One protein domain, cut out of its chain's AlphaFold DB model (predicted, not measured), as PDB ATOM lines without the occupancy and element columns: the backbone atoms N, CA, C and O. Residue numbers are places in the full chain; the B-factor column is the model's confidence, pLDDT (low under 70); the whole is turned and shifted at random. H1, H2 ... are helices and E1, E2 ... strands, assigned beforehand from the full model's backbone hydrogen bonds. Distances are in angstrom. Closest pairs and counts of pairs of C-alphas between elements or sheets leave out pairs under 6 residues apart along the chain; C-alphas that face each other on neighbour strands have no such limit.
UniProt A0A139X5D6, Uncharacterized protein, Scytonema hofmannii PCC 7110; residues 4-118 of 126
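Overview. This is residues 4 to 118 of the 126 residues of an uncharacterized protein of Scytonema hofmannii PCC 7110 (UniProt A0A139X5D6). A hairpin of two long helices, H1 and H2, covers one face of a twisted sheet of five strands, making two layers, and the beginning of H1, residues 4 to 15, sticks out as a free arm that adds to the length. The printed part has 115 residues, with two named helices followed by five named strands. The sheet's order is E1, E2, E3, E4, E5, all antiparallel, and the class is mixed, helices and strands. The whole is compact, with a radius of gyration of the C-alphas of 15.2 A, and spans 56 by 26 by 19 A.

Arrangement. H1, residues 4 to 31, and H2, residues 36 to 56, form a helical hairpin. They touch, H1 with residues 20 to 31 alone, at a shallow tilt of 15 degrees, opposite ways; their closest C-alphas, of Ala 31 and Cys 39, are 4.8 A apart. Every O i to N i+4 pair is within hydrogen-bond range in H2, and 23 of 24 are in H1. E1, residues 64 to 69, E2, residues 82 to 87, E3, residues 95 to 100, E4, residues 105 to 109, and E5, residues 114 to 117, form a meander, each strand the antiparallel neighbour of the one before. Within hydrogen-bond range are N 66 and O 85 between E1 and E2, 2.9 A, and N 84 and O 99 between E2 and E3, 2.8 A. So are N 98 and O 106 between E3 and E4, 2.8 A, and N 114 and O 107 between E4 and E5, 2.7 A. E1 and E5 are the edge strands and are apart. Both helices are on the same face of the sheet. H1 lies over E4 at a height over the sheet of 12.6 A, along the strands, at 3 degrees to E4 on the local plane. H2 lies over E2 and E3 at a height of 9.8 A, along the strands; the closest C-alphas of H2 and E3, of Gln 40 and Val 99, are 6.4 A apart.

Along the chain. H1 begins at C-alpha 4, (139.504, 100.133, 121.660), and measures 41.1 A from first to last C-alpha. H2 measures 30.5 A and ends at C-alpha 56, (137.905, 123.453, 115.463). E1 measures 15.8 A, E2 16.0 A, E3 16.9 A and E4 14.0 A. E5 measures 9.1 A and ends at C-alpha 117, (111.576, 134.680, 129.268).

Size, cuts and confidence. The two C-alphas farthest apart, of Gln 4 and Glu 80, are 56.3 A apart. Without residues 4 to 15, which stand free, the body spans 41 by 28 by 20 A. The printed part has no cut. The link from E1 to E2, residues 70 to 81, is long. The mean pLDDT of the printed part is 88.5; residues 4 to 6 and 92 to 93 are under 70.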
ATOM      1  N   GLN A   4     139.116  98.781 121.222       58.38
ATOM      2  CA  GLN A   4     139.504 100.133 121.660       58.38
ATOM      3  C   GLN A   4     139.197 101.331 120.721       58.38
ATOM      4  O   GLN A   4     139.042 102.435 121.246       58.38
ATOM      5  N   PRO A   5     139.129 101.215 119.377       64.44
ATOM      6  CA  PRO A   5     138.903 102.387 118.517       64.44
ATOM      7  C   PRO A   5     137.464 102.923 118.544       64.44
ATOM      8  O   PRO A   5     137.260 104.129 118.417       64.44
ATOM      9  N   LEU A   6     136.470 102.042 118.692       68.19
ATOM     10  CA  LEU A   6     135.050 102.413 118.661       68.19
ATOM     11  C   LEU A   6     134.615 103.099 119.959       68.19
ATOM     12  O   LEU A   6     133.944 104.130 119.897       68.19
ATOM     13  N   ASP A   7     135.084 102.595 121.100       74.75
ATOM     14  CA  ASP A   7     134.758 103.148 122.419       74.75
ATOM     15  C   ASP A   7     135.265 104.596 122.556       74.75
ATOM     16  O   ASP A   7     134.506 105.493 122.918       74.75
ATOM     17  N   ARG A   8     136.505 104.873 122.119       78.38
ATOM     18  CA  ARG A   8     137.086 106.232 122.136       78.38
ATOM     19  C   ARG A   8     136.337 107.221 121.242       78.38
ATOM     20  O   ARG A   8     136.174 108.388 121.598       78.38
ATOM     21  N   LEU A   9     135.881 106.776 120.069       82.12
ATOM     22  CA  LEU A   9     135.101 107.617 119.157       82.12
ATOM     23  C   LEU A   9     133.712 107.928 119.725       82.12
ATOM     24  O   LEU A   9     133.185 109.020 119.496       82.12
ATOM     25  N   GLN A  10     133.115 106.983 120.448       83.94
ATOM     26  CA  GLN A  10     131.828 107.175 121.105       83.94
ATOM     27  C   GLN A  10     131.948 108.130 122.296       83.94
ATOM     28  O   GLN A  10     131.177 109.087 122.376       83.94
ATOM     29  N   GLU A  11     132.963 107.959 123.143       87.12
ATOM     30  CA  GLU A  11     133.279 108.881 124.241       87.12
ATOM     31  C   GLU A  11     133.499 110.311 123.734       87.12
ATOM     32  O   GLU A  11     132.888 111.254 124.238       87.12
ATOM     33  N   GLN A  12     134.297 110.480 122.675       87.19
ATOM     34  CA  GLN A  12     134.545 111.795 122.081       87.19
ATOM     35  C   GLN A  12     133.258 112.435 121.534       87.19
ATOM     36  O   GLN A  12     133.050 113.643 121.665       87.19
ATOM     37  N   ARG A  13     132.369 111.645 120.916       86.62
ATOM     38  CA  ARG A  13     131.072 112.142 120.428       86.62
ATOM     39  C   ARG A  13     130.182 112.611 121.575       86.62
ATOM     40  O   ARG A  13     129.571 113.670 121.445       86.62
ATOM     41  N   GLU A  14     130.117 111.860 122.668       89.75
ATOM     42  CA  GLU A  14     129.315 112.241 123.833       89.75
ATOM     43  C   GLU A  14     129.882 113.476 124.541       89.75
ATOM     44  O   GLU A  14     129.121 114.390 124.858       89.75
ATOM     45  N   GLN A  15     131.207 113.587 124.668       89.94
ATOM     46  CA  GLN A  15     131.859 114.793 125.191       89.94
ATOM     47  C   GLN A  15     131.516 116.033 124.360       89.94
ATOM     48  O   GLN A  15     131.131 117.064 124.911       89.94
ATOM     49  N   ILE A  16     131.583 115.935 123.026       88.88
ATOM     50  CA  ILE A  16     131.215 117.048 122.138       88.88
ATOM     51  C   ILE A  16     129.734 117.404 122.306       88.88
ATOM     52  O   ILE A  16     129.404 118.581 122.415       88.88
ATOM     53  N   LYS A  17     128.825 116.421 122.355       88.00
ATOM     54  CA  LYS A  17     127.390 116.685 122.562       88.00
ATOM     55  C   LYS A  17     127.128 117.399 123.888       88.00
ATOM     56  O   LYS A  17     126.359 118.359 123.915       88.00
ATOM     57  N   GLN A  18     127.755 116.947 124.973       90.38
ATOM     58  CA  GLN A  18     127.621 117.568 126.291       90.38
ATOM     59  C   GLN A  18     128.152 119.001 126.289       90.38
ATOM     60  O   GLN A  18     127.467 119.906 126.761       90.38
ATOM     61  N   GLU A  19     129.317 119.230 125.685       92.06
ATOM     62  CA  GLU A  19     129.910 120.561 125.575       92.06
ATOM     63  C   GLU A  19     129.040 121.514 124.743       92.06
ATOM     64  O   GLU A  19     128.862 122.677 125.102       92.06
ATOM     65  N   MET A  20     128.429 121.017 123.666       89.75
ATOM     66  CA  MET A  20     127.492 121.788 122.849       89.75
ATOM     67  C   MET A  20     126.238 122.180 123.628       89.75
ATOM     68  O   MET A  20     125.874 123.356 123.642       89.75
ATOM     69  N   ARG A  21     125.613 121.224 124.328       89.88
ATOM     70  CA  ARG A  21     124.457 121.498 125.198       89.88
ATOM     71  C   ARG A  21     124.808 122.527 126.267       89.88
ATOM     72  O   ARG A  21     124.069 123.489 126.447       89.88
ATOM     73  N   ARG A  22     125.968 122.372 126.913       94.19
ATOM     74  CA  ARG A  22     126.470 123.298 127.934       94.19
ATOM     75  C   ARG A  22     126.621 124.714 127.382       94.19
ATOM     76  O   ARG A  22     126.169 125.660 128.015       94.19
ATOM     77  N   ARG A  23     127.228 124.880 126.202       93.94
ATOM     78  CA  ARG A  23     127.427 126.201 125.576       93.94
ATOM     79  C   ARG A  23     126.117 126.873 125.181       93.94
ATOM     80  O   ARG A  23     125.982 128.074 125.388       93.94
ATOM     81  N   ILE A  24     125.168 126.112 124.635       92.44
ATOM     82  CA  ILE A  24     123.834 126.624 124.291       92.44
ATOM     83  C   ILE A  24     123.102 127.068 125.557       92.44
ATOM     84  O   ILE A  24     122.610 128.189 125.617       92.44
ATOM     85  N   GLN A  25     123.098 126.233 126.597       93.38
ATOM     86  CA  GLN A  25     122.474 126.579 127.870       93.38
ATOM     87  C   GLN A  25     123.111 127.828 128.488       93.38
ATOM     88  O   GLN A  25     122.398 128.712 128.942       93.38
ATOM     89  N   GLN A  26     124.439 127.955 128.441       94.31
ATOM     90  CA  GLN A  26     125.122 129.170 128.888       94.31
ATOM     91  C   GLN A  26     124.716 130.409 128.085       94.31
ATOM     92  O   GLN A  26     124.557 131.470 128.674       94.31
ATOM     93  N   ALA A  27     124.532 130.291 126.768       94.44
ATOM     94  CA  ALA A  27     124.053 131.404 125.952       94.44
ATOM     95  C   ALA A  27     122.662 131.872 126.408       94.44
ATOM     96  O   ALA A  27     122.450 133.066 126.591       94.44
ATOM     97  N   LEU A  28     121.750 130.928 126.653       94.50
ATOM     98  CA  LEU A  28     120.391 131.215 127.118       94.50
ATOM     99  C   LEU A  28     120.387 131.847 128.517       94.50
ATOM    100  O   LEU A  28     119.748 132.874 128.724       94.50
ATOM    101  N   GLU A  29     121.145 131.278 129.457       93.94
ATOM    102  CA  GLU A  29     121.241 131.791 130.830       93.94
ATOM    103  C   GLU A  29     121.882 133.182 130.899       93.94
ATOM    104  O   GLU A  29     121.444 134.008 131.692       93.94
ATOM    105  N   CYS A  30     122.888 133.470 130.068       92.00
ATOM    106  CA  CYS A  30     123.478 134.808 130.001       92.00
ATOM    107  C   CYS A  30     122.520 135.831 129.378       92.00
ATOM    108  O   CYS A  30     122.499 136.981 129.804       92.00
ATOM    109  N   ALA A  31     121.736 135.429 128.375       93.38
ATOM    110  CA  ALA A  31     120.885 136.342 127.620       93.38
ATOM    111  C   ALA A  31     119.545 136.655 128.305       93.38
ATOM    112  O   ALA A  31     118.944 137.693 128.015       93.38
ATOM    113  N   LYS A  32     119.060 135.784 129.204       91.19
ATOM    114  CA  LYS A  32     117.713 135.890 129.795       91.19
ATOM    115  C   LYS A  32     117.478 137.160 130.619       91.19
ATOM    116  O   LYS A  32     116.335 137.577 130.745       91.19
ATOM    117  N   ASP A  33     118.522 137.786 131.157       90.69
ATOM    118  CA  ASP A  33     118.401 138.973 132.018       90.69
ATOM    119  C   ASP A  33     118.799 140.276 131.293       90.69
ATOM    120  O   ASP A  33     118.763 141.360 131.873       90.69
ATOM    121  N   LEU A  34     119.161 140.196 130.006       92.38
ATOM    122  CA  LEU A  34     119.601 141.345 129.208       92.38
ATOM    123  C   LEU A  34     118.425 142.107 128.582       92.38
ATOM    124  O   LEU A  34     117.369 141.533 128.320       92.38
ATOM    125  N   SER A  35     118.612 143.388 128.254       92.06
ATOM    126  CA  SER A  35     117.661 144.118 127.396       92.06
ATOM    127  C   SER A  35     117.482 143.414 126.044       92.06
ATOM    128  O   SER A  35     118.309 142.592 125.665       92.06
ATOM    129  N   VAL A  36     116.412 143.717 125.306       88.88
ATOM    130  CA  VAL A  36     116.101 143.030 124.034       88.88
ATOM    131  C   VAL A  36     117.267 143.087 123.044       88.88
ATOM    132  O   VAL A  36     117.708 142.046 122.565       88.88
ATOM    133  N   GLU A  37     117.799 144.285 122.798       87.44
ATOM    134  CA  GLU A  37     118.928 144.508 121.887       87.44
ATOM    135  C   GLU A  37     120.164 143.705 122.325       87.44
ATOM    136  O   GLU A  37     120.697 142.899 121.563       87.44
ATOM    137  N   ASN A  38     120.534 143.806 123.605       93.38
ATOM    138  CA  ASN A  38     121.664 143.062 124.162       93.38
ATOM    139  C   ASN A  38     121.425 141.541 124.166       93.38
ATOM    140  O   ASN A  38     122.371 140.769 124.049       93.38
ATOM    141  N   CYS A  39     120.176 141.090 124.301       93.06
ATOM    142  CA  CYS A  39     119.799 139.679 124.275       93.06
ATOM    143  C   CYS A  39     120.022 139.083 122.879       93.06
ATOM    144  O   CYS A  39     120.651 138.031 122.756       93.06
ATOM    145  N   GLN A  40     119.563 139.771 121.829       92.31
ATOM    146  CA  GLN A  40     119.766 139.343 120.444       92.31
ATOM    147  C   GLN A  40     121.257 139.287 120.093       92.31
ATOM    148  O   GLN A  40     121.729 138.275 119.564       92.31
ATOM    149  N   ASP A  41     122.010 140.332 120.441       93.69
ATOM    150  CA  ASP A  41     123.449 140.404 120.182       93.69
ATOM    151  C   ASP A  41     124.238 139.332 120.944       93.69
ATOM    152  O   ASP A  41     125.127 138.691 120.371       93.69
ATOM    153  N   GLU A  42     123.884 139.069 122.205       94.88
ATOM    154  CA  GLU A  42     124.514 138.028 123.017       94.88
ATOM    155  C   GLU A  42     124.248 136.632 122.437       94.88
ATOM    156  O   GLU A  42     125.189 135.852 122.255       94.88
ATOM    157  N   ILE A  43     122.995 136.316 122.080       95.00
ATOM    158  CA  ILE A  43     122.644 135.036 121.444       95.00
ATOM    159  C   ILE A  43     123.400 134.875 120.125       95.00
ATOM    160  O   ILE A  43     124.058 133.848 119.921       95.00
ATOM    161  N   ARG A  44     123.388 135.896 119.262       94.06
ATOM    162  CA  ARG A  44     124.109 135.890 117.983       94.06
ATOM    163  C   ARG A  44     125.601 135.624 118.197       94.06
ATOM    164  O   ARG A  44     126.165 134.698 117.607       94.06
ATOM    165  N   SER A  45     126.241 136.393 119.077       94.75
ATOM    166  CA  SER A  45     127.670 136.283 119.395       94.75
ATOM    167  C   SER A  45     128.045 134.885 119.904       94.75
ATOM    168  O   SER A  45     128.982 134.250 119.399       94.75
ATOM    169  N   ARG A  46     127.271 134.348 120.854       94.69
ATOM    170  CA  ARG A  46     127.481 133.014 121.438       94.69
ATOM    171  C   ARG A  46     127.322 131.906 120.407       94.69
ATOM    172  O   ARG A  46     128.151 130.995 120.357       94.69
ATOM    173  N   LEU A  47     126.294 131.985 119.567       93.19
ATOM    174  CA  LEU A  47     126.042 131.012 118.509       93.19
ATOM    175  C   LEU A  47     127.163 131.003 117.461       93.19
ATOM    176  O   LEU A  47     127.631 129.929 117.074       93.19
ATOM    177  N   PHE A  48     127.695 132.168 117.084       91.94
ATOM    178  CA  PHE A  48     128.884 132.240 116.230       91.94
ATOM    179  C   PHE A  48     130.136 131.665 116.903       91.94
ATOM    180  O   PHE A  48     130.942 130.995 116.248       91.94
ATOM    181  N   ALA A  49     130.316 131.880 118.208       92.62
ATOM    182  CA  ALA A  49     131.414 131.270 118.956       92.62
ATOM    183  C   ALA A  49     131.293 129.735 119.003       92.62
ATOM    184  O   ALA A  49     132.293 129.028 118.848       92.62
ATOM    185  N   ILE A  50     130.074 129.211 119.148       91.94
ATOM    186  CA  ILE A  50     129.775 127.777 119.070       91.94
ATOM    187  C   ILE A  50     130.108 127.230 117.675       91.94
ATOM    188  O   ILE A  50     130.826 126.237 117.568       91.94
ATOM    189  N   GLN A  51     129.682 127.910 116.609       91.12
ATOM    190  CA  GLN A  51     130.020 127.546 115.229       91.12
ATOM    191  C   GLN A  51     131.542 127.473 115.003       91.12
ATOM    192  O   GLN A  51     132.041 126.506 114.419       91.12
ATOM    193  N   LYS A  52     132.305 128.450 115.519       91.44
ATOM    194  CA  LYS A  52     133.781 128.431 115.474       91.44
ATOM    195  C   LYS A  52     134.364 127.236 116.233       91.44
ATOM    196  O   LYS A  52     135.259 126.567 115.713       91.44
ATOM    197  N   TYR A  53     133.849 126.944 117.428       91.12
ATOM    198  CA  TYR A  53     134.271 125.784 118.213       91.12
ATOM    199  C   TYR A  53     134.017 124.472 117.459       91.12
ATOM    200  O   TYR A  53     134.945 123.680 117.309       91.12
ATOM    201  N   CYS A  54     132.818 124.265 116.905       89.62
ATOM    202  CA  CYS A  54     132.506 123.065 116.129       89.62
ATOM    203  C   CYS A  54     133.502 122.846 114.993       89.62
ATOM    204  O   CYS A  54     134.039 121.747 114.859       89.62
ATOM    205  N   LYS A  55     133.823 123.909 114.246       90.06
ATOM    206  CA  LYS A  55     134.817 123.844 113.172       90.06
ATOM    207  C   LYS A  55     136.187 123.380 113.685       90.06
ATOM    208  O   LYS A  55     136.817 122.551 113.036       90.06
ATOM    209  N   SER A  56     136.624 123.856 114.857       91.12
ATOM    210  CA  SER A  56     137.905 123.453 115.463       91.12
ATOM    211  C   SER A  56     137.968 121.979 115.881       91.12
ATOM    212  O   SER A  56     139.045 121.394 115.869       91.12
ATOM    213  N   VAL A  57     136.824 121.355 116.188       89.62
ATOM    214  CA  VAL A  57     136.731 119.928 116.552       89.62
ATOM    215  C   VAL A  57     136.271 119.041 115.386       89.62
ATOM    216  O   VAL A  57     135.837 117.906 115.593       89.62
ATOM    217  N   GLY A  58     136.335 119.551 114.150       85.00
ATOM    218  CA  GLY A  58     135.965 118.809 112.940       85.00
ATOM    219  C   GLY A  58     134.468 118.495 112.839       85.00
ATOM    220  O   GLY A  58     134.084 117.458 112.296       85.00
ATOM    221  N   LYS A  59     133.614 119.354 113.405       86.00
ATOM    222  CA  LYS A  59     132.150 119.267 113.340       86.00
ATOM    223  C   LYS A  59     131.564 120.473 112.617       86.00
ATOM    224  O   LYS A  59     132.143 121.556 112.602       86.00
ATOM    225  N   THR A  60     130.371 120.288 112.069       84.31
ATOM    226  CA  THR A  60     129.626 121.348 111.391       84.31
ATOM    227  C   THR A  60     128.458 121.776 112.263       84.31
ATOM    228  O   THR A  60     127.602 120.964 112.605       84.31
ATOM    229  N   PHE A  61     128.433 123.055 112.613       83.38
ATOM    230  CA  PHE A  61     127.303 123.730 113.234       83.38
ATOM    231  C   PHE A  61     127.135 125.035 112.474       83.38
ATOM    232  O   PHE A  61     128.073 125.826 112.419       83.38
ATOM    233  N   ILE A  62     126.004 125.198 111.799       81.88
ATOM    234  CA  ILE A  62     125.724 126.365 110.965       81.88
ATOM    235  C   ILE A  62     124.489 127.021 111.545       81.88
ATOM    236  O   ILE A  62     123.484 126.338 111.743       81.88
ATOM    237  N   VAL A  63     124.581 128.319 111.803       87.81
ATOM    238  CA  VAL A  63     123.459 129.119 112.281       87.81
ATOM    239  C   VAL A  63     122.981 130.034 111.169       87.81
ATOM    240  O   VAL A  63     123.767 130.773 110.580       87.81
ATOM    241  N   PHE A  64     121.688 129.952 110.897       89.12
ATOM    242  CA  PHE A  64     120.931 130.888 110.091       89.12
ATOM    243  C   PHE A  64     120.158 131.802 111.029       89.12
ATOM    244  O   PHE A  64     119.570 131.335 112.006       89.12
ATOM    245  N   GLU A  65     120.192 133.088 110.715       93.06
ATOM    246  CA  GLU A  65     119.394 134.120 111.360       93.06
ATOM    247  C   GLU A  65     118.288 134.521 110.389       93.06
ATOM    248  O   GLU A  65     118.560 134.852 109.233       93.06
ATOM    249  N   GLU A  66     117.045 134.444 110.846       93.00
ATOM    250  CA  GLU A  66     115.867 134.688 110.027       93.00
ATOM    251  C   GLU A  66     114.891 135.596 110.772       93.00
ATOM    252  O   GLU A  66     114.609 135.397 111.955       93.00
ATOM    253  N   ARG A  67     114.372 136.605 110.070       94.75
ATOM    254  CA  ARG A  67     113.302 137.462 110.575       94.75
ATOM    255  C   ARG A  67     111.965 136.776 110.326       94.75
ATOM    256  O   ARG A  67     111.635 136.504 109.177       94.75
ATOM    257  N   ILE A  68     111.210 136.536 111.389       93.25
ATOM    258  CA  ILE A  68     109.916 135.845 111.359       93.25
ATOM    259  C   ILE A  68     108.862 136.641 112.141       93.25
ATOM    260  O   ILE A  68     109.172 137.668 112.752       93.25
ATOM    261  N   THR A  69     107.631 136.144 112.156       92.75
ATOM    262  CA  THR A  69     106.536 136.619 113.018       92.75
ATOM    263  C   THR A  69     106.131 135.526 114.013       92.75
ATOM    264  O   THR A  69     106.394 134.344 113.779       92.75
ATOM    265  N   CYS A  70     105.545 135.881 115.158       89.50
ATOM    266  CA  CYS A  70     105.282 134.941 116.258       89.50
ATOM    267  C   CYS A  70     104.131 133.948 115.995       89.50
ATOM    268  O   CYS A  70     103.959 132.984 116.745       89.50
ATOM    269  N   ASP A  71     103.356 134.134 114.932       89.31
ATOM    270  CA  ASP A  71     102.424 133.127 114.413       89.31
ATOM    271  C   ASP A  71     103.134 132.036 113.584       89.31
ATOM    272  O   ASP A  71     102.587 130.954 113.366       89.31
ATOM    273  N   GLN A  72     104.382 132.277 113.174       87.00
ATOM    274  CA  GLN A  72     105.214 131.303 112.475       87.00
ATOM    275  C   GLN A  72     105.959 130.396 113.461       87.00
ATOM    276  O   GLN A  72     106.176 130.723 114.629       87.00
ATOM    277  N   PHE A  73     106.363 129.215 112.982       84.88
ATOM    278  CA  PHE A  73     107.173 128.238 113.727       84.88
ATOM    279  C   PHE A  73     106.605 127.815 115.093       84.88
ATOM    280  O   PHE A  73     107.339 127.289 115.934       84.88
ATOM    281  N   GLY A  74     105.298 128.007 115.293       82.38
ATOM    282  CA  GLY A  74     104.601 127.653 116.519       82.38
ATOM    283  C   GLY A  74     105.129 128.412 117.732       82.38
ATOM    284  O   GLY A  74     105.408 127.780 118.734       82.38
ATOM    285  N   LEU A  75     105.318 129.733 117.671       83.75
ATOM    286  CA  LEU A  75     105.634 130.522 118.877       83.75
ATOM    287  C   LEU A  75     104.361 130.917 119.656       83.75
ATOM    288  O   LEU A  75     104.433 131.243 120.839       83.75
ATOM    289  N   GLY A  76     103.186 130.827 119.022       81.06
ATOM    290  CA  GLY A  76     101.883 131.076 119.648       81.06
ATOM    291  C   GLY A  76     101.537 132.561 119.823       81.06
ATOM    292  O   GLY A  76     100.692 132.884 120.655       81.06
ATOM    293  N   GLY A  77     102.211 133.462 119.105       83.62
ATOM    294  CA  GLY A  77     101.936 134.905 119.109       83.62
ATOM    295  C   GLY A  77     101.152 135.381 117.885       83.62
ATOM    296  O   GLY A  77     100.572 134.573 117.157       83.62
ATOM    297  N   SER A  78     101.130 136.699 117.662       87.31
ATOM    298  CA  SER A  78     100.481 137.309 116.494       87.31
ATOM    299  C   SER A  78     101.425 137.411 115.289       87.31
ATOM    300  O   SER A  78     102.646 137.445 115.428       87.31
ATOM    301  N   HIS A  79     100.842 137.552 114.098       89.94
ATOM    302  CA  HIS A  79     101.546 137.945 112.872       89.94
ATOM    303  C   HIS A  79     102.114 139.374 112.934       89.94
ATOM    304  O   HIS A  79     103.004 139.728 112.166       89.94
ATOM    305  N   GLU A  80     101.603 140.200 113.848       89.31
ATOM    306  CA  GLU A  80     102.080 141.566 114.089       89.31
ATOM    307  C   GLU A  80     103.284 141.615 115.036       89.31
ATOM    308  O   GLU A  80     103.945 142.648 115.115       89.31
ATOM    309  N   ASP A  81     103.575 140.517 115.741       89.44
ATOM    310  CA  ASP A  81     104.685 140.419 116.684       89.44
ATOM    311  C   ASP A  81     105.897 139.811 115.968       89.44
ATOM    312  O   ASP A  81     105.894 138.622 115.635       89.44
ATOM    313  N   PRO A  82     106.948 140.592 115.677       93.50
ATOM    314  CA  PRO A  82     108.095 140.073 114.962       93.50
ATOM    315  C   PRO A  82     109.141 139.465 115.906       93.50
ATOM    316  O   PRO A  82     109.281 139.842 117.075       93.50
ATOM    317  N   ALA A  83     109.933 138.542 115.365       93.81
ATOM    318  CA  ALA A  83     110.994 137.865 116.097       93.81
ATOM    319  C   ALA A  83     112.192 137.512 115.211       93.81
ATOM    320  O   ALA A  83     112.105 137.457 113.984       93.81
ATOM    321  N   ILE A  84     113.332 137.269 115.852       95.38
ATOM    322  CA  ILE A  84     114.539 136.734 115.227       95.38
ATOM    323  C   ILE A  84     114.681 135.265 115.615       95.38
ATOM    324  O   ILE A  84     114.800 134.927 116.796       95.38
ATOM    325  N   LEU A  85     114.690 134.400 114.606       93.88
ATOM    326  CA  LEU A  85     114.897 132.967 114.738       93.88
ATOM    327  C   LEU A  85     116.338 132.610 114.371       93.88
ATOM    328  O   LEU A  85     116.788 132.835 113.251       93.88
ATOM    329  N   PHE A  86     117.037 131.986 115.310       93.38
ATOM    330  CA  PHE A  86     118.340 131.373 115.106       93.38
ATOM    331  C   PHE A  86     118.176 129.857 115.009       93.38
ATOM    332  O   PHE A  86     117.780 129.205 115.979       93.38
ATOM    333  N   ARG A  87     118.493 129.268 113.856       90.50
ATOM    334  CA  ARG A  87     118.308 127.826 113.613       90.50
ATOM    335  C   ARG A  87     119.391 127.231 112.723       90.50
ATOM    336  O   ARG A  87     120.179 127.943 112.108       90.50
ATOM    337  N   GLY A  88     119.420 125.904 112.643       85.81
ATOM    338  CA  GLY A  88     120.202 125.205 111.624       85.81
ATOM    339  C   GLY A  88     119.675 125.443 110.196       85.81
ATOM    340  O   GLY A  88     118.546 125.903 110.022       85.81
ATOM    341  N   PRO A  89     120.450 125.066 109.159       80.94
ATOM    342  CA  PRO A  89     120.050 125.210 107.752       80.94
ATOM    343  C   PRO A  89     118.779 124.433 107.390       80.94
ATOM    344  O   PRO A  89     118.066 124.803 106.464       80.94
ATOM    345  N   ASN A  90     118.492 123.345 108.105       80.69
ATOM    346  CA  ASN A  90     117.256 122.593 107.942       80.69
ATOM    347  C   ASN A  90     116.116 123.324 108.673       80.69
ATOM    348  O   ASN A  90     116.265 123.668 109.843       80.69
ATOM    349  N   GLU A  91     114.977 123.547 108.021       71.50
ATOM    350  CA  GLU A  91     113.783 124.148 108.647       71.50
ATOM    351  C   GLU A  91     113.250 123.304 109.810       71.50
ATOM    352  O   GLU A  91     112.807 123.832 110.831       71.50
ATOM    353  N   ASN A  92     113.435 121.988 109.713       69.88
ATOM    354  CA  ASN A  92     113.150 121.031 110.776       69.88
ATOM    355  C   ASN A  92     114.329 120.877 111.748       69.88
ATOM    356  O   ASN A  92     114.494 119.819 112.352       69.88
ATOM    357  N   ALA A  93     115.204 121.884 111.867       69.88
ATOM    358  CA  ALA A  93     116.323 121.829 112.795       69.88
ATOM    359  C   ALA A  93     115.815 121.554 114.213       69.88
ATOM    360  O   ALA A  93     115.018 122.319 114.763       69.88
ATOM    361  N   SER A  94     116.360 120.478 114.783       76.44
ATOM    362  CA  SER A  94     116.175 120.053 116.165       76.44
ATOM    363  C   SER A  94     116.357 121.218 117.123       76.44
ATOM    364  O   SER A  94     115.490 121.472 117.949       76.44
ATOM    365  N   VAL A  95     117.451 121.967 116.951       85.12
ATOM    366  CA  VAL A  95     117.836 123.095 117.796       85.12
ATOM    367  C   VAL A  95     117.441 124.416 117.145       85.12
ATOM    368  O   VAL A  95     117.886 124.708 116.030       85.12
ATOM    369  N   ALA A  96     116.682 125.242 117.863       91.81
ATOM    370  CA  ALA A  96     116.462 126.637 117.499       91.81
ATOM    371  C   ALA A  96     116.321 127.532 118.738       91.81
ATOM    372  O   ALA A  96     115.874 127.084 119.793       91.81
ATOM    373  N   ILE A  97     116.714 128.795 118.600       94.38
ATOM    374  CA  ILE A  97     116.549 129.850 119.603       94.38
ATOM    375  C   ILE A  97     115.766 130.979 118.948       94.38
ATOM    376  O   ILE A  97     116.073 131.358 117.825       94.38
ATOM    377  N   CYS A  98     114.775 131.521 119.639       94.19
ATOM    378  CA  CYS A  98     113.994 132.650 119.163       94.19
ATOM    379  C   CYS A  98     114.076 133.798 120.165       94.19
ATOM    380  O   CYS A  98     113.947 133.576 121.370       94.19
ATOM    381  N   VAL A  99     114.266 135.014 119.659       95.12
ATOM    382  CA  VAL A  99     114.202 136.250 120.444       95.12
ATOM    383  C   VAL A  99     113.192 137.179 119.789       95.12
ATOM    384  O   VAL A  99     113.386 137.587 118.646       95.12
ATOM    385  N   THR A 100     112.109 137.499 120.486       94.25
ATOM    386  CA  THR A 100     111.100 138.433 119.974       94.25
ATOM    387  C   THR A 100     111.543 139.879 120.164       94.25
ATOM    388  O   THR A 100     112.370 140.177 121.030       94.25
ATOM    389  N   ASP A 101     110.968 140.805 119.399       92.38
ATOM    390  CA  ASP A 101     111.262 142.237 119.544       92.38
ATOM    391  C   ASP A 101     110.777 142.830 120.868       92.38
ATOM    392  O   ASP A 101     111.271 143.868 121.305       92.38
ATOM    393  N   ARG A 102     109.832 142.168 121.543       90.44
ATOM    394  CA  ARG A 102     109.416 142.558 122.896       90.44
ATOM    395  C   ARG A 102     110.306 141.946 123.976       90.44
ATOM    396  O   ARG A 102     110.224 142.360 125.126       90.44
ATOM    397  N   GLY A 103     111.187 141.012 123.607       90.50
ATOM    398  CA  GLY A 103     112.221 140.461 124.479       90.50
ATOM    399  C   GLY A 103     111.993 139.037 124.961       90.50
ATOM    400  O   GLY A 103     112.788 138.561 125.782       90.50
ATOM    401  N   SER A 104     110.948 138.350 124.501       93.50
ATOM    402  CA  SER A 104     110.732 136.943 124.836       93.50
ATOM    403  C   SER A 104     111.863 136.097 124.264       93.50
ATOM    404  O   SER A 104     112.280 136.287 123.125       93.50
ATOM    405  N   LEU A 105     112.377 135.174 125.075       95.19
ATOM    406  CA  LEU A 105     113.478 134.279 124.730       95.19
ATOM    407  C   LEU A 105     112.967 132.846 124.800       95.19
ATOM    408  O   LEU A 105     112.531 132.385 125.859       95.19
ATOM    409  N   LEU A 106     113.043 132.144 123.676       93.75
ATOM    410  CA  LEU A 106     112.571 130.776 123.534       93.75
ATOM    411  C   LEU A 106     113.676 129.885 122.978       93.75
ATOM    412  O   LEU A 106     114.524 130.316 122.198       93.75
ATOM    413  N   TYR A 107     113.640 128.616 123.356       93.06
ATOM    414  CA  TYR A 107     114.569 127.593 122.899       93.06
ATOM    415  C   TYR A 107     113.827 126.293 122.622       93.06
ATOM    416  O   TYR A 107     112.940 125.915 123.377       93.06
ATOM    417  N   ARG A 108     114.215 125.574 121.573       89.25
ATOM    418  CA  ARG A 108     113.759 124.203 121.330       89.25
ATOM    419  C   ARG A 108     114.933 123.307 120.972       89.25
ATOM    420  O   ARG A 108     115.885 123.762 120.339       89.25
ATOM    421  N   ASN A 109     114.845 122.040 121.368       87.44
ATOM    422  CA  ASN A 109     115.765 120.978 120.965       87.44
ATOM    423  C   ASN A 109     115.019 119.642 120.836       87.44
ATOM    424  O   ASN A 109     114.882 118.937 121.833       87.44
ATOM    425  N   ASP A 110     114.512 119.327 119.641       81.50
ATOM    426  CA  ASP A 110     113.635 118.164 119.365       81.50
ATOM    427  C   ASP A 110     112.346 118.121 120.220       81.50
ATOM    428  O   ASP A 110     111.641 117.115 120.267       81.50
ATOM    429  N   SER A 111     112.028 119.220 120.904       76.25
ATOM    430  CA  SER A 111     110.933 119.367 121.861       76.25
ATOM    431  C   SER A 111     110.074 120.586 121.507       76.25
ATOM    432  O   SER A 111     110.508 121.423 120.705       76.25
ATOM    433  N   PRO A 112     108.893 120.754 122.129       84.94
ATOM    434  CA  PRO A 112     108.187 122.029 122.111       84.94
ATOM    435  C   PRO A 112     109.082 123.173 122.607       84.94
ATOM    436  O   PRO A 112     110.096 122.942 123.279       84.94
ATOM    437  N   TRP A 113     108.694 124.405 122.280       89.69
ATOM    438  CA  TRP A 113     109.401 125.595 122.736       89.69
ATOM    439  C   TRP A 113     109.412 125.676 124.262       89.69
ATOM    440  O   TRP A 113     108.375 125.726 124.919       89.69
ATOM    441  N   GLN A 114     110.611 125.734 124.820       91.25
ATOM    442  CA  GLN A 114     110.855 126.121 126.193       91.25
ATOM    443  C   GLN A 114     111.001 127.641 126.256       91.25
ATOM    444  O   GLN A 114     111.848 128.230 125.583       91.25
ATOM    445  N   ILE A 115     110.191 128.270 127.100       91.12
ATOM    446  CA  ILE A 115     110.220 129.712 127.329       91.12
ATOM    447  C   ILE A 115     111.204 130.006 128.464       91.12
ATOM    448  O   ILE A 115     111.001 129.581 129.599       91.12
ATOM    449  N   TYR A 116     112.273 130.737 128.153       90.94
ATOM    450  CA  TYR A 116     113.252 131.222 129.132       90.94
ATOM    451  C   TYR A 116     112.862 132.593 129.685       90.94
ATOM    452  O   TYR A 116     113.185 132.920 130.825       90.94
ATOM    453  N   ARG A 117     112.150 133.389 128.880       91.31
ATOM    454  CA  ARG A 117     111.576 134.680 129.268       91.31
ATOM    455  C   ARG A 117     110.361 134.993 128.403       91.31
ATOM    456  O   ARG A 117     110.430 134.777 127.197       91.31
ATOM    457  N   ASN A 118     109.291 135.517 129.004       89.44
ATOM    458  CA  ASN A 118     108.058 135.898 128.308       89.44
ATOM    459  C   ASN A 118     107.671 137.353 128.613       89.44
ATOM    460  O   ASN A 118     107.634 137.738 129.781       89.44
TER     461      ASN A 118